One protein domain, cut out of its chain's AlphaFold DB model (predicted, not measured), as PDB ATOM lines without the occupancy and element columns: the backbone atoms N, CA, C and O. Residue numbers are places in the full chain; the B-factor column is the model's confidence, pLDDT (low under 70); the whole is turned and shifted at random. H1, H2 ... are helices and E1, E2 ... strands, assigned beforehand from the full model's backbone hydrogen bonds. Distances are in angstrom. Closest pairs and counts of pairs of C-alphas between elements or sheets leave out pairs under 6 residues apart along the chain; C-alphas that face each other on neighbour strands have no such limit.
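What this domain is: This is residues 207 to 394 of the 419 residues of the protein "Membrane protein" of Beggiatoa sp. PS (UniProt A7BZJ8). A twisted five-strand sheet, drawn out at one end into the long hairpin E4 and E5, curls round the long helix H3; H4 and H9 share H3's face and H8 covers the other, giving three layers. H1 and H2 lie near the beginning of H3, while H5, H6, H7 and the loop of residues 300 to 316 make the end away from the hairpin's turn. The 188 printed residues include, in order, H1 H2 H3 E1 H4 E2 H5 H6 H7 E3 H8 E4 E5 H9, class mixed, helices and strands. The mixed sheet runs E2 E1 E3 E5 E4. The whole is compact, radius of gyration of the C-alphas 17.4 A, spanning 54 by 39 by 28 A.

How they stand to each other: H1, residues 207 to 219, and H2, residues 229 to 232, only just touch, with 3 pairs of C-alphas within 8 A, the closest Ala 209 and Leu 232 at 6.5 A. H3, residues 235 to 257, touches H4, residues 272 to 279, with residues 240 to 248 alone, closest C-alphas Arg 244 and Ile 272 at 5.8 A, a steep tilt of 44 degrees, the same way. E1, residues 262 to 266, H4 and E2, residues 284 to 288, form a strand-helix-strand unit, two parallel neighbour strands with a helix between, its crossover right-handed; N 285 and O 262 are 2.7 A apart. H5, residues 296 to 299, only grazes the sheet, and only just touches H7, residues 324 to 331, with 3 pairs of C-alphas within 8 A, the closest His 296 and Cys 331 at 6.8 A. H6, residues 317 to 322, touches H8, residues 345 to 352, closest C-alphas Tyr 317 and Gln 347 at 6.3 A. E3, residues 338 to 342, is parallel to E1, with N 340 and O 265 3.0 A apart. E4, residues 356 to 367, and E5, residues 376 to 386, are an antiparallel hairpin, with N 381 and O 362 2.9 A apart. E5 is antiparallel to E3, with N 339 and O 384 2.8 A apart. E3, H8 and E4 form a split strand-helix-strand unit, E5 between its strands, with a right-handed crossover. H9, residues 387 to 393, touches H3's residues 250 to 257 alone, closest C-alphas Arg 253 and Val 393 at 5.9 A, about perpendicular at 89 degrees. Every O i to N i+4 pair is within hydrogen-bond range in H4, H6, H7 and H8, but 7 of 9 in H1, 17 of 19 in H3 and 1 of 3 in H9, which has 3 of 4 O i to N i+3 pairs; H2 and H5 are too short for an O i to N i+4 pair.

Where its parts are: H1 begins at C-alpha 207 (-14.875, 46.917, 67.968) and H9 ends at C-alpha 393 (3.326, 48.551, 36.642). H3 is 34.7 A long with a kink of 34 degrees near residue 243, E5 33.0 A, and E4 31.6 A with a bend of 53 degrees at residue 359.

The domain as a whole: The C-alphas of Ser 329 and Cys 371 are the two farthest apart, 55.8 A. The printed part has no cut; the link from H5 to H6, 17 residues, is long. The mean pLDDT of the printed part is 90.1, with residue 343 and residues 368 to 374 under 70.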
ATOM      1  N   PRO A 207     -15.999  47.684  67.418       81.94
ATOM      2  CA  PRO A 207     -14.875  46.917  67.968       81.94
ATOM      3  C   PRO A 207     -14.535  45.668  67.141       81.94
ATOM      4  O   PRO A 207     -13.367  45.350  66.925       81.94
ATOM      5  N   LEU A 208     -15.561  44.982  66.632       78.19
ATOM      6  CA  LEU A 208     -15.403  43.798  65.785       78.19
ATOM      7  C   LEU A 208     -14.907  44.174  64.389       78.19
ATOM      8  O   LEU A 208     -14.090  43.462  63.812       78.19
ATOM      9  N   ALA A 209     -15.384  45.303  63.866       82.25
ATOM     10  CA  ALA A 209     -14.902  45.860  62.614       82.25
ATOM     11  C   ALA A 209     -13.398  46.152  62.707       82.25
ATOM     12  O   ALA A 209     -12.643  45.710  61.848       82.25
ATOM     13  N   LYS A 210     -12.960  46.785  63.804       86.06
ATOM     14  CA  LYS A 210     -11.550  47.082  64.088       86.06
ATOM     15  C   LYS A 210     -10.681  45.838  64.129       86.06
ATOM     16  O   LYS A 210      -9.671  45.782  63.439       86.06
ATOM     17  N   ALA A 211     -11.115  44.795  64.830       82.56
ATOM     18  CA  ALA A 211     -10.406  43.516  64.815       82.56
ATOM     19  C   ALA A 211     -10.268  42.923  63.396       82.56
ATOM     20  O   ALA A 211      -9.265  42.276  63.100       82.56
ATOM     21  N   ALA A 212     -11.254  43.145  62.518       79.06
ATOM     22  CA  ALA A 212     -11.212  42.669  61.140       79.06
ATOM     23  C   ALA A 212     -10.296  43.517  60.242       79.06
ATOM     24  O   ALA A 212      -9.533  42.949  59.465       79.06
ATOM     25  N   TYR A 213     -10.362  44.852  60.324       84.06
ATOM     26  CA  TYR A 213      -9.631  45.730  59.405       84.06
ATOM     27  C   TYR A 213      -8.209  46.065  59.852       84.06
ATOM     28  O   TYR A 213      -7.385  46.351  58.988       84.06
ATOM     29  N   SER A 214      -7.882  46.030  61.150       85.88
ATOM     30  CA  SER A 214      -6.550  46.427  61.637       85.88
ATOM     31  C   SER A 214      -5.397  45.674  60.956       85.88
ATOM     32  O   SER A 214      -4.449  46.340  60.544       85.88
ATOM     33  N   PRO A 215      -5.464  44.340  60.749       82.44
ATOM     34  CA  PRO A 215      -4.416  43.619  60.023       82.44
ATOM     35  C   PRO A 215      -4.274  44.084  58.571       82.44
ATOM     36  O   PRO A 215      -3.168  44.185  58.061       82.44
ATOM     37  N   ILE A 216      -5.386  44.425  57.912       81.12
ATOM     38  CA  ILE A 216      -5.368  44.935  56.535       81.12
ATOM     39  C   ILE A 216      -4.730  46.317  56.498       81.12
ATOM     40  O   ILE A 216      -3.880  46.568  55.653       81.12
ATOM     41  N   LEU A 217      -5.107  47.212  57.412       85.88
ATOM     42  CA  LEU A 217      -4.481  48.529  57.475       85.88
ATOM     43  C   LEU A 217      -2.970  48.399  57.696       85.88
ATOM     44  O   LEU A 217      -2.204  49.045  56.991       85.88
ATOM     45  N   GLN A 218      -2.534  47.504  58.584       87.75
ATOM     46  CA  GLN A 218      -1.113  47.247  58.816       87.75
ATOM     47  C   GLN A 218      -0.398  46.700  57.568       87.75
ATOM     48  O   GLN A 218       0.648  47.228  57.197       87.75
ATOM     49  N   ASP A 219      -0.970  45.691  56.903       82.44
ATOM     50  CA  ASP A 219      -0.404  45.079  55.693       82.44
ATOM     51  C   ASP A 219      -0.219  46.092  54.556       82.44
ATOM     52  O   ASP A 219       0.756  46.027  53.814       82.44
ATOM     53  N   PHE A 220      -1.141  47.049  54.435       82.38
ATOM     54  CA  PHE A 220      -1.105  48.096  53.414       82.38
ATOM     55  C   PHE A 220      -0.488  49.416  53.901       82.38
ATOM     56  O   PHE A 220      -0.519  50.398  53.162       82.38
ATOM     57  N   GLN A 221       0.081  49.451  55.113       88.44
ATOM     58  CA  GLN A 221       0.671  50.650  55.733       88.44
ATOM     59  C   GLN A 221      -0.291  51.853  55.777       88.44
ATOM     60  O   GLN A 221       0.102  53.002  55.582       88.44
ATOM     61  N   LEU A 222      -1.566  51.575  56.026       87.62
ATOM     62  CA  LEU A 222      -2.639  52.552  56.141       87.62
ATOM     63  C   LEU A 222      -2.963  52.863  57.603       87.62
ATOM     64  O   LEU A 222      -2.700  52.078  58.516       87.62
ATOM     65  N   SER A 223      -3.624  53.995  57.808       92.19
ATOM     66  CA  SER A 223      -4.163  54.439  59.089       92.19
ATOM     67  C   SER A 223      -5.697  54.444  59.087       92.19
ATOM     68  O   SER A 223      -6.340  54.549  58.043       92.19
ATOM     69  N   GLU A 224      -6.316  54.373  60.271       91.06
ATOM     70  CA  GLU A 224      -7.777  54.530  60.402       91.06
ATOM     71  C   GLU A 224      -8.256  55.895  59.882       91.06
ATOM     72  O   GLU A 224      -9.359  55.991  59.354       91.06
ATOM     73  N   SER A 225      -7.425  56.939  59.981       92.38
ATOM     74  CA  SER A 225      -7.735  58.287  59.489       92.38
ATOM     75  C   SER A 225      -7.841  58.396  57.967       92.38
ATOM     76  O   SER A 225      -8.429  59.361  57.481       92.38
ATOM     77  N   ASP A 226      -7.333  57.417  57.217       87.81
ATOM     78  CA  ASP A 226      -7.434  57.401  55.752       87.81
ATOM     79  C   ASP A 226      -8.846  57.028  55.260       87.81
ATOM     80  O   ASP A 226      -9.153  57.142  54.063       87.81
ATOM     81  N   PHE A 227      -9.721  56.595  56.181       88.75
ATOM     82  CA  PHE A 227     -11.063  56.111  55.883       88.75
ATOM     83  C   PHE A 227     -12.115  56.705  56.826       88.75
ATOM     84  O   PHE A 227     -11.920  56.774  58.040       88.75
ATOM     85  N   PRO A 228     -13.297  57.075  56.310       89.81
ATOM     86  CA  PRO A 228     -14.427  57.381  57.168       89.81
ATOM     87  C   PRO A 228     -14.833  56.157  57.997       89.81
ATOM     88  O   PRO A 228     -14.903  55.036  57.489       89.81
ATOM     89  N   TRP A 229     -15.196  56.378  59.261       88.38
ATOM     90  CA  TRP A 229     -15.582  55.298  60.181       88.38
ATOM     91  C   TRP A 229     -16.711  54.406  59.634       88.38
ATOM     92  O   TRP A 229     -16.714  53.203  59.885       88.38
ATOM     93  N   PHE A 230     -17.652  54.971  58.863       87.00
ATOM     94  CA  PHE A 230     -18.773  54.226  58.283       87.00
ATOM     95  C   PHE A 230     -18.327  53.224  57.203       87.00
ATOM     96  O   PHE A 230     -19.016  52.234  56.961       87.00
ATOM     97  N   GLU A 231     -17.170  53.439  56.571       87.50
ATOM     98  CA  GLU A 231     -16.592  52.482  55.621       87.50
ATOM     99  C   GLU A 231     -15.914  51.326  56.321       87.50
ATOM    100  O   GLU A 231     -16.075  50.175  55.925       87.50
ATOM    101  N   LEU A 232     -15.233  51.637  57.418       87.75
ATOM    102  CA  LEU A 232     -14.564  50.650  58.246       87.75
ATOM    103  C   LEU A 232     -15.546  49.687  58.924       87.75
ATOM    104  O   LEU A 232     -15.167  48.568  59.242       87.75
ATOM    105  N   ILE A 233     -16.807  50.078  59.125       87.44
ATOM    106  CA  ILE A 233     -17.840  49.188  59.678       87.44
ATOM    107  C   ILE A 233     -18.697  48.493  58.616       87.44
ATOM    108  O   ILE A 233     -19.446  47.578  58.954       87.44
ATOM    109  N   SER A 234     -18.616  48.900  57.349       86.44
ATOM    110  CA  SER A 234     -19.378  48.286  56.260       86.44
ATOM    111  C   SER A 234     -18.606  47.116  55.669       86.44
ATOM    112  O   SER A 234     -17.482  47.265  55.199       86.44
ATOM    113  N   ARG A 235     -19.220  45.934  55.626       81.12
ATOM    114  CA  ARG A 235     -18.598  44.730  55.056       81.12
ATOM    115  C   ARG A 235     -18.232  44.884  53.597       81.12
ATOM    116  O   ARG A 235     -17.171  44.426  53.183       81.12
ATOM    117  N   GLU A 236     -19.122  45.489  52.821       82.19
ATOM    118  CA  GLU A 236     -18.884  45.695  51.399       82.19
ATOM    119  C   GLU A 236     -17.673  46.607  51.194       82.19
ATOM    120  O   GLU A 236     -16.793  46.296  50.389       82.19
ATOM    121  N   TYR A 237     -17.570  47.678  51.981       86.06
ATOM    122  CA  TYR A 237     -16.466  48.628  51.872       86.06
ATOM    123  C   TYR A 237     -15.155  48.074  52.425       86.06
ATOM    124  O   TYR A 237     -14.132  48.211  51.758       86.06
ATOM    125  N   LEU A 238     -15.187  47.340  53.540       84.12
ATOM    126  CA  LEU A 238     -14.033  46.593  54.046       84.12
ATOM    127  C   LEU A 238     -13.446  45.657  52.991       84.12
ATOM    128  O   LEU A 238     -12.229  45.565  52.847       84.12
ATOM    129  N   SER A 239     -14.313  45.002  52.218       83.31
ATOM    130  CA  SER A 239     -13.892  44.132  51.124       83.31
ATOM    131  C   SER A 239     -13.133  44.876  50.033       83.31
ATOM    132  O   SER A 239     -12.211  44.336  49.439       83.31
ATOM    133  N   HIS A 240     -13.489  46.134  49.800       87.25
ATOM    134  CA  HIS A 240     -12.934  46.961  48.743       87.25
ATOM    135  C   HIS A 240     -11.636  47.678  49.141       87.25
ATOM    136  O   HIS A 240     -10.945  48.172  48.249       87.25
ATOM    137  N   LEU A 241     -11.272  47.722  50.432       86.19
ATOM    138  CA  LEU A 241     -10.082  48.443  50.908       86.19
ATOM    139  C   LEU A 241      -8.787  47.996  50.213       86.19
ATOM    140  O   LEU A 241      -8.124  48.859  49.632       86.19
ATOM    141  N   PRO A 242      -8.441  46.690  50.159       86.19
ATOM    142  CA  PRO A 242      -7.224  46.252  49.471       86.19
ATOM    143  C   PRO A 242      -7.231  46.636  47.988       86.19
ATOM    144  O   PRO A 242      -6.226  47.074  47.434       86.19
ATOM    145  N   GLY A 243      -8.396  46.519  47.344       89.44
ATOM    146  CA  GLY A 243      -8.562  46.838  45.931       89.44
ATOM    147  C   GLY A 243      -8.375  48.311  45.636       89.44
ATOM    148  O   GLY A 243      -7.743  48.647  44.640       89.44
ATOM    149  N   ARG A 244      -8.867  49.186  46.519       91.38
ATOM    150  CA  ARG A 244      -8.646  50.628  46.421       91.38
ATOM    151  C   ARG A 244      -7.155  50.952  46.470       91.38
ATOM    152  O   ARG A 244      -6.691  51.650  45.580       91.38
ATOM    153  N   VAL A 245      -6.416  50.438  47.457       89.62
ATOM    154  CA  VAL A 245      -4.976  50.728  47.621       89.62
ATOM    155  C   VAL A 245      -4.161  50.230  46.434       89.62
ATOM    156  O   VAL A 245      -3.325  50.953  45.894       89.62
ATOM    157  N   MET A 246      -4.424  48.999  45.992       91.75
ATOM    158  CA  MET A 246      -3.696  48.415  44.868       91.75
ATOM    159  C   MET A 246      -3.999  49.145  43.564       91.75
ATOM    160  O   MET A 246      -3.085  49.445  42.800       91.75
ATOM    161  N   LEU A 247      -5.266  49.483  43.321       95.12
ATOM    162  CA  LEU A 247      -5.655  50.229  42.130       95.12
ATOM    163  C   LEU A 247      -5.051  51.636  42.125       95.12
ATOM    164  O   LEU A 247      -4.575  52.089  41.090       95.12
ATOM    165  N   ASP A 248      -5.016  52.289  43.282       93.88
ATOM    166  CA  ASP A 248      -4.380  53.588  43.465       93.88
ATOM    167  C   ASP A 248      -2.871  53.535  43.163       93.88
ATOM    168  O   ASP A 248      -2.367  54.326  42.371       93.88
ATOM    169  N   THR A 249      -2.179  52.516  43.680       93.44
ATOM    170  CA  THR A 249      -0.751  52.272  43.410       93.44
ATOM    171  C   THR A 249      -0.477  52.050  41.919       93.44
ATOM    172  O   THR A 249       0.475  52.600  41.368       93.44
ATOM    173  N   ILE A 250      -1.309  51.246  41.249       95.88
ATOM    174  CA  ILE A 250      -1.187  50.976  39.808       95.88
ATOM    175  C   ILE A 250      -1.393  52.264  39.005       95.88
ATOM    176  O   ILE A 250      -0.618  52.548  38.092       95.88
ATOM    177  N   ILE A 251      -2.410  53.056  39.356       96.69
ATOM    178  CA  ILE A 251      -2.695  54.338  38.707       96.69
ATOM    179  C   ILE A 251      -1.520  55.304  38.881       96.69
ATOM    180  O   ILE A 251      -1.081  55.884  37.891       96.69
ATOM    181  N   ASP A 252      -0.966  55.438  40.089       95.81
ATOM    182  CA  ASP A 252       0.170  56.327  40.363       95.81
ATOM    183  C   ASP A 252       1.413  55.950  39.529       95.81
ATOM    184  O   ASP A 252       2.062  56.823  38.939       95.81
ATOM    185  N   ARG A 253       1.713  54.650  39.393       95.88
ATOM    186  CA  ARG A 253       2.821  54.162  38.545       95.88
ATOM    187  C   ARG A 253       2.591  54.478  37.067       95.88
ATOM    188  O   ARG A 253       3.478  55.013  36.404       95.88
ATOM    189  N   LEU A 254       1.389  54.205  36.559       96.88
ATOM    190  CA  LEU A 254       1.043  54.456  35.159       96.88
ATOM    191  C   LEU A 254       1.027  55.955  34.820       96.88
ATOM    192  O   LEU A 254       1.553  56.344  33.779       96.88
ATOM    193  N   LEU A 255       0.497  56.805  35.707       96.31
ATOM    194  CA  LEU A 255       0.492  58.265  35.537       96.31
ATOM    195  C   LEU A 255       1.895  58.881  35.601       96.31
ATOM    196  O   LEU A 255       2.121  59.941  35.026       96.31
ATOM    197  N   THR A 256       2.844  58.237  36.283       95.75
ATOM    198  CA  THR A 256       4.243  58.691  36.297       95.75
ATOM    199  C   THR A 256       4.919  58.455  34.942       95.75
ATOM    200  O   THR A 256       5.743  59.260  34.512       95.75
ATOM    201  N   ALA A 257       4.550  57.378  34.243       94.50
ATOM    202  CA  ALA A 257       5.120  57.025  32.943       94.50
ATOM    203  C   ALA A 257       4.375  57.638  31.744       94.50
ATOM    204  O   ALA A 257       4.944  57.732  30.656       94.50
ATOM    205  N   GLN A 258       3.109  58.036  31.907       90.00
ATOM    206  CA  GLN A 258       2.258  58.525  30.820       90.00
ATOM    207  C   GLN A 258       1.652  59.893  31.126       90.00
ATOM    208  O   GLN A 258       1.130  60.138  32.205       90.00
ATOM    209  N   GLN A 259       1.640  60.776  30.123       80.00
ATOM    210  CA  GLN A 259       1.058  62.120  30.250       80.00
ATOM    211  C   GLN A 259      -0.455  62.172  29.967       80.00
ATOM    212  O   GLN A 259      -1.088  63.203  30.193       80.00
ATOM    213  N   ALA A 260      -1.046  61.094  29.445       87.38
ATOM    214  CA  ALA A 260      -2.456  61.056  29.069       87.38
ATOM    215  C   ALA A 260      -3.346  60.556  30.223       87.38
ATOM    216  O   ALA A 260      -2.896  59.741  31.030       87.38
ATOM    217  N   PRO A 261      -4.623  60.980  30.282       92.50
ATOM    218  CA  PRO A 261      -5.563  60.413  31.234       92.50
ATOM    219  C   PRO A 261      -5.736  58.906  31.019       92.50
ATOM    220  O   PRO A 261      -6.039  58.471  29.906       92.50
ATOM    221  N   LEU A 262      -5.599  58.128  32.089       96.56
ATOM    222  CA  LEU A 262      -5.786  56.679  32.061       96.56
ATOM    223  C   LEU A 262      -7.269  56.340  31.988       96.56
ATOM    224  O   LEU A 262      -8.091  56.950  32.668       96.56
ATOM    225  N   THR A 263      -7.622  55.329  31.211       97.19
ATOM    226  CA  THR A 263      -8.982  54.812  31.111       97.19
ATOM    227  C   THR A 263      -9.127  53.562  31.970       97.19
ATOM    228  O   THR A 263      -8.397  52.584  31.812       97.19
ATOM    229  N   LEU A 264     -10.113  53.592  32.862       97.44
ATOM    230  CA  LEU A 264     -10.454  52.504  33.771       97.44
ATOM    231  C   LEU A 264     -11.852  51.980  33.438       97.44
ATOM    232  O   LEU A 264     -12.809  52.754  33.446       97.44
ATOM    233  N   LEU A 265     -11.982  50.680  33.180       97.56
ATOM    234  CA  LEU A 265     -13.254  50.021  32.865       97.56
ATOM    235  C   LEU A 265     -13.727  49.144  34.029       97.56
ATOM    236  O   LEU A 265     -12.925  48.434  34.636       97.56
ATOM    237  N   SER A 266     -15.031  49.163  34.312       96.62
ATOM    238  CA  SER A 266     -15.659  48.245  35.269       96.62
ATOM    239  C   SER A 266     -17.164  48.102  35.042       96.62
ATOM    240  O   SER A 266     -17.816  49.046  34.590       96.62
ATOM    241  N   ILE A 267     -17.745  46.957  35.413       94.75
ATOM    242  CA  ILE A 267     -19.195  46.810  35.609       94.75
ATOM    243  C   ILE A 267     -19.620  47.384  36.966       94.75
ATOM    244  O   ILE A 267     -20.655  48.045  37.048       94.75
ATOM    245  N   GLN A 268     -18.857  47.122  38.030       90.06
ATOM    246  CA  GLN A 268     -19.180  47.558  39.387       90.06
ATOM    247  C   GLN A 268     -17.914  47.830  40.209       90.06
ATOM    248  O   GLN A 268     -17.126  46.933  40.491       90.06
ATOM    249  N   MET A 269     -17.770  49.075  40.672       90.62
ATOM    250  CA  MET A 269     -16.664  49.507  41.544       90.62
ATOM    251  C   MET A 269     -17.102  49.932  42.949       90.62
ATOM    252  O   MET A 269     -16.261  50.210  43.805       90.62
ATOM    253  N   GLY A 270     -18.411  50.066  43.180       87.44
ATOM    254  CA  GLY A 270     -18.937  50.680  44.398       87.44
ATOM    255  C   GLY A 270     -18.278  52.039  44.683       87.44
ATOM    256  O   GLY A 270     -18.069  52.852  43.776       87.44
ATOM    257  N   MET A 271     -17.896  52.253  45.944       86.44
ATOM    258  CA  MET A 271     -17.257  53.489  46.417       86.44
ATOM    259  C   MET A 271     -15.813  53.684  45.935       86.44
ATOM    260  O   MET A 271     -15.308  54.801  46.009       86.44
ATOM    261  N   ILE A 272     -15.144  52.656  45.394       91.44
ATOM    262  CA  ILE A 272     -13.766  52.802  44.891       91.44
ATOM    263  C   ILE A 272     -13.716  53.892  43.810       91.44
ATOM    264  O   ILE A 272     -12.826  54.739  43.824       91.44
ATOM    265  N   SER A 273     -14.716  53.927  42.922       91.94
ATOM    266  CA  SER A 273     -14.816  54.942  41.865       91.94
ATOM    267  C   SER A 273     -14.848  56.378  42.410       91.94
ATOM    268  O   SER A 273     -14.201  57.261  41.848       91.94
ATOM    269  N   PHE A 274     -15.534  56.614  43.533       90.06
ATOM    270  CA  PHE A 274     -15.600  57.921  44.188       90.06
ATOM    271  C   PHE A 274     -14.219  58.371  44.683       90.06
ATOM    272  O   PHE A 274     -13.783  59.478  44.377       90.06
ATOM    273  N   TYR A 275     -13.486  57.500  45.380       90.44
ATOM    274  CA  TYR A 275     -12.152  57.842  45.884       90.44
ATOM    275  C   TYR A 275     -11.129  58.050  44.778       90.44
ATOM    276  O   TYR A 275     -10.354  59.004  44.835       90.44
ATOM    277  N   LEU A 276     -11.151  57.196  43.754       91.94
ATOM    278  CA  LEU A 276     -10.236  57.325  42.626       91.94
ATOM    279  C   LEU A 276     -10.474  58.617  41.857       91.94
ATOM    280  O   LEU A 276      -9.521  59.315  41.538       91.94
ATOM    281  N   THR A 277     -11.732  58.961  41.579       89.31
ATOM    282  CA  THR A 277     -12.054  60.202  40.858       89.31
ATOM    283  C   THR A 277     -11.793  61.452  41.695       89.31
ATOM    284  O   THR A 277     -11.457  62.484  41.122       89.31
ATOM    285  N   SER A 278     -11.886  61.359  43.026       91.44
ATOM    286  CA  SER A 278     -11.505  62.437  43.942       91.44
ATOM    287  C   SER A 278      -9.986  62.665  43.957       91.44
ATOM    288  O   SER A 278      -9.534  63.790  43.749       91.44
ATOM    289  N   LYS A 279      -9.181  61.603  44.124       94.25
ATOM    290  CA  LYS A 279      -7.708  61.703  44.162       94.25
ATOM    291  C   LYS A 279      -7.102  62.014  42.787       94.25
ATOM    292  O   LYS A 279      -6.192  62.833  42.683       94.25
ATOM    293  N   HIS A 280      -7.623  61.396  41.728       95.19
ATOM    294  CA  HIS A 280      -7.087  61.467  40.361       95.19
ATOM    295  C   HIS A 280      -7.970  62.274  39.413       95.19
ATOM    296  O   HIS A 280      -8.102  61.940  38.230       95.19
ATOM    297  N   PHE A 281      -8.602  63.333  39.923       94.69
ATOM    298  CA  PHE A 281      -9.515  64.157  39.137       94.69
ATOM    299  C   PHE A 281      -8.852  64.655  37.842       94.69
ATOM    300  O   PHE A 281      -7.758  65.217  37.854       94.69
ATOM    301  N   GLY A 282      -9.503  64.406  36.702       93.81
ATOM    302  CA  GLY A 282      -8.998  64.763  35.370       93.81
ATOM    303  C   GLY A 282      -7.867  63.876  34.825       93.81
ATOM    304  O   GLY A 282      -7.597  63.928  33.628       93.81
ATOM    305  N   LYS A 283      -7.245  63.030  35.658       96.38
ATOM    306  CA  LYS A 283      -6.161  62.110  35.268       96.38
ATOM    307  C   LYS A 283      -6.640  60.682  35.019       96.38
ATOM    308  O   LYS A 283      -5.975  59.933  34.315       96.38
ATOM    309  N   VAL A 284      -7.793  60.303  35.567       95.69
ATOM    310  CA  VAL A 284      -8.415  58.994  35.326       95.69
ATOM    311  C   VAL A 284      -9.821  59.183  34.774       95.69
ATOM    312  O   VAL A 284     -10.663  59.867  35.357       95.69
ATOM    313  N   LYS A 285     -10.088  58.546  33.638       94.88
ATOM    314  CA  LYS A 285     -11.385  58.481  32.980       94.88
ATOM    315  C   LYS A 285     -12.025  57.130  33.273       94.88
ATOM    316  O   LYS A 285     -11.640  56.105  32.717       94.88
ATOM    317  N   PHE A 286     -13.035  57.143  34.131       95.75
ATOM    318  CA  PHE A 286     -13.827  55.953  34.405       95.75
ATOM    319  C   PHE A 286     -14.815  55.669  33.261       95.75
ATOM    320  O   PHE A 286     -15.396  56.597  32.685       95.75
ATOM    321  N   ILE A 287     -14.995  54.388  32.937       96.62
ATOM    322  CA  ILE A 287     -16.003  53.861  32.019       96.62
ATOM    323  C   ILE A 287     -16.801  52.789  32.759       96.62
ATOM    324  O   ILE A 287     -16.306  51.704  33.062       96.62
ATOM    325  N   ASP A 288     -18.063  53.106  33.017       96.75
ATOM    326  CA  ASP A 288     -19.021  52.228  33.672       96.75
ATOM    327  C   ASP A 288     -19.793  51.428  32.619       96.75
ATOM    328  O   ASP A 288     -20.590  51.985  31.858       96.75
ATOM    329  N   MET A 289     -19.583  50.113  32.585       97.06
ATOM    330  CA  MET A 289     -20.246  49.206  31.643       97.06
ATOM    331  C   MET A 289     -21.757  49.089  31.867       97.06
ATOM    332  O   MET A 289     -22.484  48.737  30.941       97.06
ATOM    333  N   ARG A 290     -22.261  49.419  33.061       96.25
ATOM    334  CA  ARG A 290     -23.704  49.540  33.324       96.25
ATOM    335  C   ARG A 290     -24.257  50.912  32.967       96.25
ATOM    336  O   ARG A 290     -25.476  51.104  32.990       96.25
ATOM    337  N   ALA A 291     -23.372  51.845  32.627       96.06
ATOM    338  CA  ALA A 291     -23.666  53.228  32.303       96.06
ATOM    339  C   ALA A 291     -24.443  53.962  33.404       96.06
ATOM    340  O   ALA A 291     -25.176  54.897  33.103       96.06
ATOM    341  N   LEU A 292     -24.312  53.562  34.674       93.94
ATOM    342  CA  LEU A 292     -24.996  54.212  35.796       93.94
ATOM    343  C   LEU A 292     -24.339  55.547  36.156       93.94
ATOM    344  O   LEU A 292     -25.022  56.483  36.564       93.94
ATOM    345  N   THR A 293     -23.025  55.639  35.987       93.94
ATOM    346  CA  THR A 293     -22.209  56.800  36.365       93.94
ATOM    347  C   THR A 293     -21.582  57.506  35.164       93.94
ATOM    348  O   THR A 293     -21.253  58.687  35.257       93.94
ATOM    349  N   THR A 294     -21.485  56.835  34.012       94.88
ATOM    350  CA  THR A 294     -20.878  57.384  32.790       94.88
ATOM    351  C   THR A 294     -21.802  57.265  31.586       94.88
ATOM    352  O   THR A 294     -22.628  56.359  31.511       94.88
ATOM    353  N   LYS A 295     -21.648  58.165  30.609       96.25
ATOM    354  CA  LYS A 295     -22.586  58.304  29.481       96.25
ATOM    355  C   LYS A 295     -22.238  57.503  28.240       96.25
ATOM    356  O   LYS A 295     -23.087  57.392  27.355       96.25
ATOM    357  N   HIS A 296     -21.021  56.966  28.173       96.56
ATOM    358  CA  HIS A 296     -20.427  56.416  26.954       96.56
ATOM    359  C   HIS A 296     -21.356  55.429  26.247       96.56
ATOM    360  O   HIS A 296     -21.614  55.584  25.060       96.56
ATOM    361  N   PHE A 297     -21.955  54.492  26.987       97.25
ATOM    362  CA  PHE A 297     -22.843  53.490  26.394       97.25
ATOM    363  C   PHE A 297     -24.303  53.941  26.231       97.25
ATOM    364  O   PHE A 297     -25.019  53.395  25.397       97.25
ATOM    365  N   THR A 298     -24.765  54.957  26.969       96.31
ATOM    366  CA  THR A 298     -26.112  55.528  26.758       96.31
ATOM    367  C   THR A 298     -26.183  56.501  25.586       96.31
ATOM    368  O   THR A 298     -27.271  56.738  25.078       96.31
ATOM    369  N   GLN A 299     -25.056  57.104  25.200       95.56
ATOM    370  CA  GLN A 299     -24.974  58.057  24.089       95.56
ATOM    371  C   GLN A 299     -24.427  57.425  22.808       95.56
ATOM    372  O   GLN A 299     -24.500  58.040  21.750       95.56
ATOM    373  N   CYS A 300     -23.886  56.208  22.886       96.94
ATOM    374  CA  CYS A 300     -23.424  55.507  21.703       96.94
ATOM    375  C   CYS A 300     -24.585  54.827  20.972       96.94
ATOM    376  O   CYS A 300     -25.303  54.004  21.548       96.94
ATOM    377  N   ASN A 301     -24.715  55.111  19.675       96.38
ATOM    378  CA  ASN A 301     -25.761  54.539  18.824       96.38
ATOM    379  C   ASN A 301     -25.735  53.002  18.794       96.38
ATOM    380  O   ASN A 301     -26.793  52.369  18.753       96.38
ATOM    381  N   LEU A 302     -24.539  52.413  18.889       97.25
ATOM    382  CA  LEU A 302     -24.332  50.967  18.918       97.25
ATOM    383  C   LEU A 302     -24.866  50.305  20.194       97.25
ATOM    384  O   LEU A 302     -25.267  49.155  20.147       97.25
ATOM    385  N   THR A 303     -24.883  50.995  21.336       97.12
ATOM    386  CA  THR A 303     -25.199  50.358  22.629       97.12
ATOM    387  C   THR A 303     -26.461  50.890  23.294       97.12
ATOM    388  O   THR A 303     -26.989  50.246  24.197       97.12
ATOM    389  N   GLN A 304     -26.997  52.032  22.853       95.12
ATOM    390  CA  GLN A 304     -28.181  52.652  23.465       95.12
ATOM    391  C   GLN A 304     -29.452  51.785  23.399       95.12
ATOM    392  O   GLN A 304     -30.377  51.991  24.187       95.12
ATOM    393  N   HIS A 305     -29.494  50.836  22.460       94.19
ATOM    394  CA  HIS A 305     -30.614  49.923  22.237       94.19
ATOM    395  C   HIS A 305     -30.488  48.603  23.010       94.19
ATOM    396  O   HIS A 305     -31.418  47.797  22.984       94.19
ATOM    397  N   LEU A 306     -29.354  48.365  23.681       95.81
ATOM    398  CA  LEU A 306     -29.171  47.163  24.487       95.81
ATOM    399  C   LEU A 306     -30.224  47.103  25.607       95.81
ATOM    400  O   LEU A 306     -30.658  48.154  26.102       95.81
ATOM    401  N   PRO A 307     -30.626  45.891  26.038       93.69
ATOM    402  CA  PRO A 307     -31.571  45.730  27.132       93.69
ATOM    403  C   PRO A 307     -31.135  46.503  28.379       93.69
ATOM    404  O   PRO A 307     -29.948  46.600  28.701       93.69
ATOM    405  N   LYS A 308     -32.117  47.067  29.083       92.00
ATOM    406  CA  LYS A 308     -31.919  47.799  30.335       92.00
ATOM    407  C   LYS A 308     -32.649  47.072  31.448       92.00
ATOM    408  O   LYS A 308     -33.827  46.748  31.298       92.00
ATOM    409  N   SER A 309     -31.983  46.889  32.577       87.81
ATOM    410  CA  SER A 309     -32.574  46.292  33.772       87.81
ATOM    411  C   SER A 309     -32.352  47.166  34.999       87.81
ATOM    412  O   SER A 309     -31.832  48.284  34.923       87.81
ATOM    413  N   LYS A 310     -32.746  46.661  36.174       84.62
ATOM    414  CA  LYS A 310     -32.504  47.341  37.452       84.62
ATOM    415  C   LYS A 310     -31.018  47.642  37.689       84.62
ATOM    416  O   LYS A 310     -30.718  48.592  38.413       84.62
ATOM    417  N   PHE A 311     -30.108  46.916  37.033       88.06
ATOM    418  CA  PHE A 311     -28.658  47.100  37.116       88.06
ATOM    419  C   PHE A 311     -28.079  48.105  36.104       88.06
ATOM    420  O   PHE A 311     -26.890  48.379  36.179       88.06
ATOM    421  N   GLY A 312     -28.878  48.677  35.196       92.69
ATOM    422  CA  GLY A 312     -28.406  49.557  34.115       92.69
ATOM    423  C   GLY A 312     -28.443  48.866  32.750       92.69
ATOM    424  O   GLY A 312     -29.289  48.001  32.523       92.69
ATOM    425  N   ILE A 313     -27.532  49.238  31.845       94.94
ATOM    426  CA  ILE A 313     -27.412  48.593  30.529       94.94
ATOM    427  C   ILE A 313     -26.859  47.166  30.688       94.94
ATOM    428  O   ILE A 313     -25.932  46.908  31.462       94.94
ATOM    429  N   GLU A 314     -27.416  46.215  29.940       93.50
ATOM    430  CA  GLU A 314     -26.972  44.820  29.901       93.50
ATOM    431  C   GLU A 314     -25.809  44.597  28.925       93.50
ATOM    432  O   GLU A 314     -25.856  43.756  28.030       93.50
ATOM    433  N   LEU A 315     -24.726  45.349  29.124       95.50
ATOM    434  CA  LEU A 315     -23.479  45.187  28.383       95.50
ATOM    435  C   LEU A 315     -22.612  44.107  29.046       95.50
ATOM    436  O   LEU A 315     -22.168  44.258  30.185       95.50
ATOM    437  N   SER A 316     -22.353  43.008  28.337       95.25
ATOM    438  CA  SER A 316     -21.441  41.957  28.809       95.25
ATOM    439  C   SER A 316     -20.019  42.171  28.285       95.25
ATOM    440  O   SER A 316     -19.840  42.717  27.200       95.25
ATOM    441  N   TYR A 317     -19.002  41.659  28.990       95.56
ATOM    442  CA  TYR A 317     -17.626  41.628  28.465       95.56
ATOM    443  C   TYR A 317     -17.524  40.883  27.134       95.56
ATOM    444  O   TYR A 317     -16.755  41.286  26.272       95.56
ATOM    445  N   LYS A 318     -18.311  39.812  26.945       96.56
ATOM    446  CA  LYS A 318     -18.324  39.073  25.677       96.56
ATOM    447  C   LYS A 318     -18.713  39.996  24.523       96.56
ATOM    448  O   LYS A 318     -18.005  40.017  23.529       96.56
ATOM    449  N   TYR A 319     -19.796  40.757  24.693       97.31
ATOM    450  CA  TYR A 319     -20.250  41.733  23.703       97.31
ATOM    451  C   TYR A 319     -19.238  42.872  23.531       97.31
ATOM    452  O   TYR A 319     -18.885  43.209  22.410       97.31
ATOM    453  N   PHE A 320     -18.737  43.439  24.635       97.56
ATOM    454  CA  PHE A 320     -17.768  44.538  24.594       97.56
ATOM    455  C   PHE A 320     -16.521  44.178  23.780       97.56
ATOM    456  O   PHE A 320     -16.071  44.986  22.977       97.56
ATOM    457  N   TRP A 321     -15.990  42.965  23.955       97.38
ATOM    458  CA  TRP A 321     -14.820  42.516  23.206       97.38
ATOM    459  C   TRP A 321     -15.145  42.077  21.779       97.38
ATOM    460  O   TRP A 321     -14.385  42.406  20.877       97.38
ATOM    461  N   SER A 322     -16.266  41.381  21.542       97.38
ATOM    462  CA  SER A 322     -16.632  40.962  20.180       97.38
ATOM    463  C   SER A 322     -16.964  42.139  19.265       97.38
ATOM    464  O   SER A 322     -16.743  42.054  18.066       97.38
ATOM    465  N   GLU A 323     -17.474  43.232  19.834       97.88
ATOM    466  CA  GLU A 323     -17.834  44.459  19.118       97.88
ATOM    467  C   GLU A 323     -16.807  45.581  19.325       97.88
ATOM    468  O   GLU A 323     -17.115  46.745  19.070       97.88
ATOM    469  N   PHE A 324     -15.601  45.276  19.821       97.88
ATOM    470  CA  PHE A 324     -14.671  46.313  20.271       97.88
ATOM    471  C   PHE A 324     -14.294  47.302  19.158       97.88
ATOM    472  O   PHE A 324     -14.295  48.508  19.399       97.88
ATOM    473  N   ASP A 325     -14.064  46.835  17.930       98.12
ATOM    474  CA  ASP A 325     -13.748  47.711  16.791       98.12
ATOM    475  C   ASP A 325     -14.923  48.638  16.430       98.12
ATOM    476  O   ASP A 325     -14.740  49.826  16.132       98.12
ATOM    477  N   ASN A 326     -16.155  48.130  16.532       98.00
ATOM    478  CA  ASN A 326     -17.368  48.923  16.349       98.00
ATOM    479  C   ASN A 326     -17.547  49.930  17.494       98.00
ATOM    480  O   ASN A 326     -17.916  51.078  17.253       98.00
ATOM    481  N   ILE A 327     -17.241  49.542  18.731       97.94
ATOM    482  CA  ILE A 327     -17.269  50.417  19.908       97.94
ATOM    483  C   ILE A 327     -16.206  51.520  19.799       97.94
ATOM    484  O   ILE A 327     -16.484  52.684  20.102       97.94
ATOM    485  N   LEU A 328     -15.005  51.192  19.330       97.44
ATOM    486  CA  LEU A 328     -13.930  52.151  19.115       97.44
ATOM    487  C   LEU A 328     -14.321  53.183  18.053       97.44
ATOM    488  O   LEU A 328     -14.178  54.381  18.287       97.44
ATOM    489  N   SER A 329     -14.849  52.733  16.915       97.31
ATOM    490  CA  SER A 329     -15.217  53.607  15.794       97.31
ATOM    491  C   SER A 329     -16.487  54.428  16.049       97.31
ATOM    492  O   SER A 329     -16.507  55.621  15.758       97.31
ATOM    493  N   ASN A 330     -17.532  53.828  16.629       97.12
ATOM    494  CA  ASN A 330     -18.841  54.475  16.795       97.12
ATOM    495  C   ASN A 330     -19.015  55.171  18.149       97.12
ATOM    496  O   ASN A 330     -19.755  56.148  18.243       97.12
ATOM    497  N   CYS A 331     -18.372  54.669  19.208       96.69
ATOM    498  CA  CYS A 331     -18.485  55.234  20.554       96.69
ATOM    499  C   CYS A 331     -17.239  56.032  20.975       96.69
ATOM    500  O   CYS A 331     -17.266  56.672  22.027       96.69
ATOM    501  N   LEU A 332     -16.147  55.977  20.198       96.56
ATOM    502  CA  LEU A 332     -14.846  56.580  20.532       96.56
ATOM    503  C   LEU A 332     -14.298  56.100  21.889       96.56
ATOM    504  O   LEU A 332     -13.603  56.831  22.604       96.56
ATOM    505  N   ILE A 333     -14.634  54.863  22.266       96.81
ATOM    506  CA  ILE A 333     -14.156  54.233  23.496       96.81
ATOM    507  C   ILE A 333     -12.879  53.467  23.166       96.81
ATOM    508  O   ILE A 333     -12.909  52.425  22.518       96.81
ATOM    509  N   LYS A 334     -11.743  54.006  23.615       96.62
ATOM    510  CA  LYS A 334     -10.439  53.352  23.488       96.62
ATOM    511  C   LYS A 334     -10.340  52.133  24.402       96.62
ATOM    512  O   LYS A 334     -11.079  52.003  25.379       96.62
ATOM    513  N   LYS A 335      -9.384  51.262  24.083       97.25
ATOM    514  CA  LYS A 335      -9.071  50.075  24.878       97.25
ATOM    515  C   LYS A 335      -8.549  50.552  26.238       97.25
ATOM    516  O   LYS A 335      -7.551  51.274  26.233       97.25
ATOM    517  N   PRO A 336      -9.203  50.212  27.361       97.88
ATOM    518  CA  PRO A 336      -8.807  50.741  28.657       97.88
ATOM    519  C   PRO A 336      -7.394  50.294  29.047       97.88
ATOM    520  O   PRO A 336      -6.920  49.235  28.648       97.88
ATOM    521  N   GLU A 337      -6.704  51.107  29.833       98.19
ATOM    522  CA  GLU A 337      -5.411  50.736  30.408       98.19
ATOM    523  C   GLU A 337      -5.603  49.753  31.571       98.19
ATOM    524  O   GLU A 337      -4.785  48.852  31.771       98.19
ATOM    525  N   ILE A 338      -6.708  49.902  32.312       98.12
ATOM    526  CA  ILE A 338      -7.003  49.134  33.521       98.12
ATOM    527  C   ILE A 338      -8.446  48.615  33.492       98.12
ATOM    528  O   ILE A 338      -9.382  49.332  33.131       98.12
ATOM    529  N   ILE A 339      -8.637  47.380  33.943       97.62
ATOM    530  CA  ILE A 339      -9.935  46.770  34.229       97.62
ATOM    531  C   ILE A 339      -9.992  46.459  35.722       97.62
ATOM    532  O   ILE A 339      -9.138  45.741  36.242       97.62
ATOM    533  N   PHE A 340     -11.015  46.971  36.400       96.44
ATOM    534  CA  PHE A 340     -11.373  46.556  37.753       96.44
ATOM    535  C   PHE A 340     -12.710  45.834  37.693       96.44
ATOM    536  O   PHE A 340     -13.669  46.368  37.139       96.44
ATOM    537  N   GLU A 341     -12.827  44.656  38.294       94.62
ATOM    538  CA  GLU A 341     -14.102  43.945  38.268       94.62
ATOM    539  C   GLU A 341     -14.322  43.082  39.500       94.62
ATOM    540  O   GLU A 341     -13.398  42.413  39.962       94.62
ATOM    541  N   GLN A 342     -15.567  43.044  39.983       89.38
ATOM    542  CA  GLN A 342     -15.972  42.088  41.008       89.38
ATOM    543  C   GLN A 342     -15.987  40.677  40.394       89.38
ATOM    544  O   GLN A 342     -16.632  40.407  39.384       89.38
ATOM    545  N   ALA A 343     -15.186  39.776  40.952       68.69
ATOM    546  CA  ALA A 343     -14.580  38.657  40.245       68.69
ATOM    547  C   ALA A 343     -15.583  37.597  39.756       68.69
ATOM    548  O   ALA A 343     -15.851  36.620  40.453       68.69
ATOM    549  N   ALA A 344     -16.012  37.660  38.491       74.75
ATOM    550  CA  ALA A 344     -16.460  36.458  37.792       74.75
ATOM    551  C   ALA A 344     -15.311  35.879  36.957       74.75
ATOM    552  O   ALA A 344     -14.820  36.495  36.010       74.75
ATOM    553  N   ARG A 345     -14.933  34.624  37.241       79.44
ATOM    554  CA  ARG A 345     -13.880  33.871  36.524       79.44
ATOM    555  C   ARG A 345     -14.003  33.943  34.993       79.44
ATOM    556  O   ARG A 345     -12.998  33.900  34.291       79.44
ATOM    557  N   LYS A 346     -15.231  34.036  34.469       87.50
ATOM    558  CA  LYS A 346     -15.501  34.164  33.028       87.50
ATOM    559  C   LYS A 346     -15.053  35.514  32.456       87.50
ATOM    560  O   LYS A 346     -14.539  35.540  31.348       87.50
ATOM    561  N   GLN A 347     -15.242  36.609  33.192       90.56
ATOM    562  CA  GLN A 347     -14.882  37.959  32.742       90.56
ATOM    563  C   GLN A 347     -13.363  38.116  32.689       90.56
ATOM    564  O   GLN A 347     -12.843  38.616  31.700       90.56
ATOM    565  N   PHE A 348     -12.661  37.585  33.695       90.50
ATOM    566  CA  PHE A 348     -11.200  37.581  33.720       90.50
ATOM    567  C   PHE A 348     -10.597  36.869  32.498       90.50
ATOM    568  O   PHE A 348      -9.788  37.460  31.792       90.50
ATOM    569  N   LYS A 349     -11.053  35.650  32.175       92.75
ATOM    570  CA  LYS A 349     -10.571  34.924  30.983       92.75
ATOM    571  C   LYS A 349     -10.800  35.694  29.683       92.75
ATOM    572  O   LYS A 349      -9.966  35.645  28.788       92.75
ATOM    573  N   LEU A 350     -11.940  36.382  29.569       95.12
ATOM    574  CA  LEU A 350     -12.231  37.225  28.410       95.12
ATOM    575  C   LEU A 350     -11.287  38.431  28.349       95.12
ATOM    576  O   LEU A 350     -10.857  38.787  27.260       95.12
ATOM    577  N   ALA A 351     -10.943  39.041  29.485       95.38
ATOM    578  CA  ALA A 351      -9.938  40.099  29.529       95.38
ATOM    579  C   ALA A 351      -8.552  39.578  29.105       95.38
ATOM    580  O   ALA A 351      -7.923  40.197  28.253       95.38
ATOM    581  N   GLU A 352      -8.115  38.412  29.602       95.25
ATOM    582  CA  GLU A 352      -6.838  37.791  29.197       95.25
ATOM    583  C   GLU A 352      -6.750  37.545  27.693       95.25
ATOM    584  O   GLU A 352      -5.789  37.948  27.044       95.25
ATOM    585  N   GLN A 353      -7.801  36.967  27.109       96.88
ATOM    586  CA  GLN A 353      -7.891  36.736  25.663       96.88
ATOM    587  C   GLN A 353      -7.817  38.023  24.830       96.88
ATOM    588  O   GLN A 353      -7.587  37.957  23.627       96.88
ATOM    589  N   ASN A 354      -8.018  39.182  25.458       97.81
ATOM    590  CA  ASN A 354      -7.982  40.490  24.826       97.81
ATOM    591  C   ASN A 354      -6.766  41.318  25.275       97.81
ATOM    592  O   ASN A 354      -6.813  42.547  25.227       97.81
ATOM    593  N   GLY A 355      -5.663  40.676  25.676       97.56
ATOM    594  CA  GLY A 355      -4.376  41.333  25.942       97.56
ATOM    595  C   GLY A 355      -4.349  42.118  27.252       97.56
ATOM    596  O   GLY A 355      -3.858  43.250  27.291       97.56
ATOM    597  N   TYR A 356      -4.924  41.541  28.306       97.56
ATOM    598  CA  TYR A 356      -4.794  42.023  29.680       97.56
ATOM    599  C   TYR A 356      -4.212  40.930  30.557       97.56
ATOM    600  O   TYR A 356      -4.488  39.753  30.367       97.56
ATOM    601  N   LYS A 357      -3.499  41.317  31.607       95.19
ATOM    602  CA  LYS A 357      -3.049  40.389  32.639       95.19
ATOM    603  C   LYS A 357      -3.505  40.890  33.992       95.19
ATOM    604  O   LYS A 357      -3.380  42.075  34.299       95.19
ATOM    605  N   ALA A 358      -4.056  39.995  34.805       92.75
ATOM    606  CA  ALA A 358      -4.365  40.346  36.179       92.75
ATOM    607  C   ALA A 358      -3.073  40.538  36.971       92.75
ATOM    608  O   ALA A 358      -2.232  39.643  37.042       92.75
ATOM    609  N   VAL A 359      -2.951  41.718  37.564       92.88
ATOM    610  CA  VAL A 359      -1.839  42.116  38.434       92.88
ATOM    611  C   VAL A 359      -2.241  42.089  39.906       92.88
ATOM    612  O   VAL A 359      -1.395  42.267  40.768       92.88
ATOM    613  N   TYR A 360      -3.530  41.891  40.199       90.81
ATOM    614  CA  TYR A 360      -4.034  41.710  41.553       90.81
ATOM    615  C   TYR A 360      -5.330  40.896  41.563       90.81
ATOM    616  O   TYR A 360      -6.221  41.117  40.738       90.81
ATOM    617  N   PHE A 361      -5.461  40.003  42.543       87.75
ATOM    618  CA  PHE A 361      -6.693  39.286  42.862       87.75
ATOM    619  C   PHE A 361      -6.968  39.370  44.355       87.75
ATOM    620  O   PHE A 361      -6.094  39.094  45.175       87.75
ATOM    621  N   HIS A 362      -8.218  39.643  44.703       84.81
ATOM    622  CA  HIS A 362      -8.714  39.484  46.057       84.81
ATOM    623  C   HIS A 362      -9.910  38.555  46.028       84.81
ATOM    624  O   HIS A 362     -10.907  38.854  45.379       84.81
ATOM    625  N   LEU A 363      -9.803  37.416  46.705       83.31
ATOM    626  CA  LEU A 363     -10.849  36.406  46.788       83.31
ATOM    627  C   LEU A 363     -10.876  35.909  48.226       83.31
ATOM    628  O   LEU A 363      -9.855  35.450  48.742       83.31
ATOM    629  N   GLY A 364     -12.025  36.006  48.883       78.62
ATOM    630  CA  GLY A 364     -12.102  35.651  50.288       78.62
ATOM    631  C   GLY A 364     -13.496  35.747  50.875       78.62
ATOM    632  O   GLY A 364     -14.453  36.189  50.246       78.62
ATOM    633  N   TRP A 365     -13.596  35.305  52.121       78.44
ATOM    634  CA  TRP A 365     -14.806  35.412  52.920       78.44
ATOM    635  C   TRP A 365     -14.586  36.425  54.028       78.44
ATOM    636  O   TRP A 365     -13.706  36.221  54.865       78.44
ATOM    637  N   ILE A 366     -15.426  37.452  54.092       74.25
ATOM    638  CA  ILE A 366     -15.453  38.361  55.237       74.25
ATOM    639  C   ILE A 366     -16.350  37.742  56.300       74.25
ATOM    640  O   ILE A 366     -17.548  37.535  56.082       74.25
ATOM    641  N   LYS A 367     -15.754  37.402  57.445       70.75
ATOM    642  CA  LYS A 367     -16.474  36.872  58.608       70.75
ATOM    643  C   LYS A 367     -17.154  38.016  59.358       70.75
ATOM    644  O   LYS A 367     -16.607  39.103  59.499       70.75
ATOM    645  N   THR A 368     -18.348  37.751  59.872       61.25
ATOM    646  CA  THR A 368     -19.207  38.739  60.540       61.25
ATOM    647  C   THR A 368     -18.737  39.211  61.910       61.25
ATOM    648  O   THR A 368     -19.313  40.171  62.418       61.25
ATOM    649  N   GLY A 369     -17.761  38.547  62.537       55.78
ATOM    650  CA  GLY A 369     -17.236  38.869  63.872       55.78
ATOM    651  C   GLY A 369     -18.243  38.769  65.030       55.78
ATOM    652  O   GLY A 369     -17.829  38.619  66.170       55.78
ATOM    653  N   SER A 370     -19.557  38.833  64.784       59.88
ATOM    654  CA  SER A 370     -20.555  38.788  65.850       59.88
ATOM    655  C   SER A 370     -20.611  37.389  66.453       59.88
ATOM    656  O   SER A 370     -20.729  36.397  65.728       59.88
ATOM    657  N   CYS A 371     -20.573  37.314  67.781       56.78
ATOM    658  CA  CYS A 371     -20.596  36.039  68.495       56.78
ATOM    659  C   CYS A 371     -21.923  35.282  68.310       56.78
ATOM    660  O   CYS A 371     -21.953  34.060  68.429       56.78
ATOM    661  N   TRP A 372     -22.988  35.996  67.937       55.22
ATOM    662  CA  TRP A 372     -24.347  35.476  67.779       55.22
ATOM    663  C   TRP A 372     -24.661  34.997  66.357       55.22
ATOM    664  O   TRP A 372     -25.443  34.070  66.169       55.22
ATOM    665  N   VAL A 373     -24.043  35.598  65.336       61.22
ATOM    666  CA  VAL A 373     -24.322  35.300  63.927       61.22
ATOM    667  C   VAL A 373     -23.000  35.111  63.192       61.22
ATOM    668  O   VAL A 373     -22.364  36.085  62.794       61.22
ATOM    669  N   ARG A 374     -22.578  33.854  62.996       63.66
ATOM    670  CA  ARG A 374     -21.392  33.474  62.202       63.66
ATOM    671  C   ARG A 374     -21.758  33.321  60.727       63.66
ATOM    672  O   ARG A 374     -21.829  32.210  60.208       63.66
ATOM    673  N   LYS A 375     -22.011  34.433  60.047       70.25
ATOM    674  CA  LYS A 375     -22.214  34.427  58.593       70.25
ATOM    675  C   LYS A 375     -20.905  34.814  57.890       70.25
ATOM    676  O   LYS A 375     -19.963  35.329  58.501       70.25
ATOM    677  N   LYS A 376     -20.809  34.493  56.609       74.50
ATOM    678  CA  LYS A 376     -19.665  34.843  55.771       74.50
ATOM    679  C   LYS A 376     -20.219  35.455  54.494       74.50
ATOM    680  O   LYS A 376     -21.133  34.874  53.922       74.50
ATOM    681  N   ARG A 377     -19.675  36.593  54.066       75.88
ATOM    682  CA  ARG A 377     -19.962  37.174  52.745       75.88
ATOM    683  C   ARG A 377     -18.776  36.888  51.845       75.88
ATOM    684  O   ARG A 377     -17.636  37.155  52.239       75.88
ATOM    685  N   TRP A 378     -19.031  36.281  50.694       81.75
ATOM    686  CA  TRP A 378     -17.980  36.084  49.708       81.75
ATOM    687  C   TRP A 378     -17.697  37.429  49.049       81.75
ATOM    688  O   TRP A 378     -18.613  38.154  48.668       81.75
ATOM    689  N   THR A 379     -16.424  37.774  48.941       82.44
ATOM    690  CA  THR A 379     -15.967  38.925  48.178       82.44
ATOM    691  C   THR A 379     -14.907  38.465  47.197       82.44
ATOM    692  O   THR A 379     -14.073  37.598  47.488       82.44
ATOM    693  N   GLY A 380     -14.976  39.033  46.005       86.81
ATOM    694  CA  GLY A 380     -14.066  38.735  44.931       86.81
ATOM    695  C   GLY A 380     -13.923  39.945  44.039       86.81
ATOM    696  O   GLY A 380     -14.932  40.490  43.605       86.81
ATOM    697  N   PHE A 381     -12.699  40.334  43.714       91.62
ATOM    698  CA  PHE A 381     -12.419  41.251  42.617       91.62
ATOM    699  C   PHE A 381     -11.016  41.016  42.055       91.62
ATOM    700  O   PHE A 381     -10.174  40.359  42.673       91.62
ATOM    701  N   TYR A 382     -10.775  41.530  40.856       93.06
ATOM    702  CA  TYR A 382      -9.458  41.536  40.236       93.06
ATOM    703  C   TYR A 382      -9.149  42.899  39.629       93.06
ATOM    704  O   TYR A 382     -10.055  43.659  39.276       93.06
ATOM    705  N   ILE A 383      -7.855  43.180  39.503       95.38
ATOM    706  CA  ILE A 383      -7.333  44.306  38.738       95.38
ATOM    707  C   ILE A 383      -6.496  43.717  37.614       95.38
ATOM    708  O   ILE A 383      -5.528  42.996  37.867       95.38
ATOM    709  N   ALA A 384      -6.882  44.003  36.379       96.12
ATOM    710  CA  ALA A 384      -6.128  43.629  35.199       96.12
ATOM    711  C   ALA A 384      -5.632  44.867  34.464       96.12
ATOM    712  O   ALA A 384      -6.323  45.879  34.386       96.12
ATOM    713  N   VAL A 385      -4.418  44.772  33.941       97.44
ATOM    714  CA  VAL A 385      -3.738  45.848  33.225       97.44
ATOM    715  C   VAL A 385      -3.419  45.353  31.823       97.44
ATOM    716  O   VAL A 385      -3.167  44.163  31.621       97.44
ATOM    717  N   ARG A 386      -3.488  46.255  30.845       97.88
ATOM    718  CA  ARG A 386      -3.146  45.959  29.450       97.88
ATOM    719  C   ARG A 386      -1.694  45.465  29.350       97.88
ATOM    720  O   ARG A 386      -0.820  45.989  30.034       97.88
ATOM    721  N   GLU A 387      -1.440  44.435  28.545       97.62
ATOM    722  CA  GLU A 387      -0.147  43.721  28.546       97.62
ATOM    723  C   GLU A 387       1.068  44.608  28.237       97.62
ATOM    724  O   GLU A 387       2.116  44.443  28.857       97.62
ATOM    725  N   ASP A 388       0.916  45.596  27.355       97.38
ATOM    726  CA  ASP A 388       1.946  46.581  26.993       97.38
ATOM    727  C   ASP A 388       2.342  47.520  28.146       97.38
ATOM    728  O   ASP A 388       3.308  48.270  28.028       97.38
ATOM    729  N   LEU A 389       1.605  47.500  29.259       96.94
ATOM    730  CA  LEU A 389       1.829  48.359  30.424       96.94
ATOM    731  C   LEU A 389       2.381  47.600  31.632       96.94
ATOM    732  O   LEU A 389       2.620  48.207  32.677       96.94
ATOM    733  N   LEU A 390       2.579  46.284  31.519       96.19
ATOM    734  CA  LEU A 390       2.998  45.455  32.650       96.19
ATOM    735  C   LEU A 390       4.383  45.828  33.171       96.19
ATOM    736  O   LEU A 390       4.572  45.863  34.385       96.19
ATOM    737  N   ASP A 391       5.312  46.182  32.284       95.88
ATOM    738  CA  ASP A 391       6.663  46.593  32.674       95.88
ATOM    739  C   ASP A 391       6.655  47.909  33.469       95.88
ATOM    740  O   ASP A 391       7.456  48.089  34.384       95.88
ATOM    741  N   ILE A 392       5.706  48.805  33.172       95.88
ATOM    742  CA  ILE A 392       5.519  50.072  33.896       95.88
ATOM    743  C   ILE A 392       4.920  49.816  35.278       95.88
ATOM    744  O   ILE A 392       5.337  50.420  36.268       95.88
ATOM    745  N   VAL A 393       3.921  48.930  35.356       94.94
ATOM    746  CA  VAL A 393       3.326  48.551  36.642       94.94
ATOM    747  C   VAL A 393       4.358  47.845  37.510       94.94
ATOM    748  O   VAL A 393       4.384  48.102  38.709       94.94
ATOM    749  N   GLY A 394       5.227  47.019  36.925       92.56
ATOM    750  CA  GLY A 394       6.278  46.297  37.631       92.56
ATOM    751  C   GLY A 394       5.733  45.311  38.668       92.56
ATOM    752  O   GLY A 394       4.557  44.945  38.670       92.56
TER     753      GLY A 394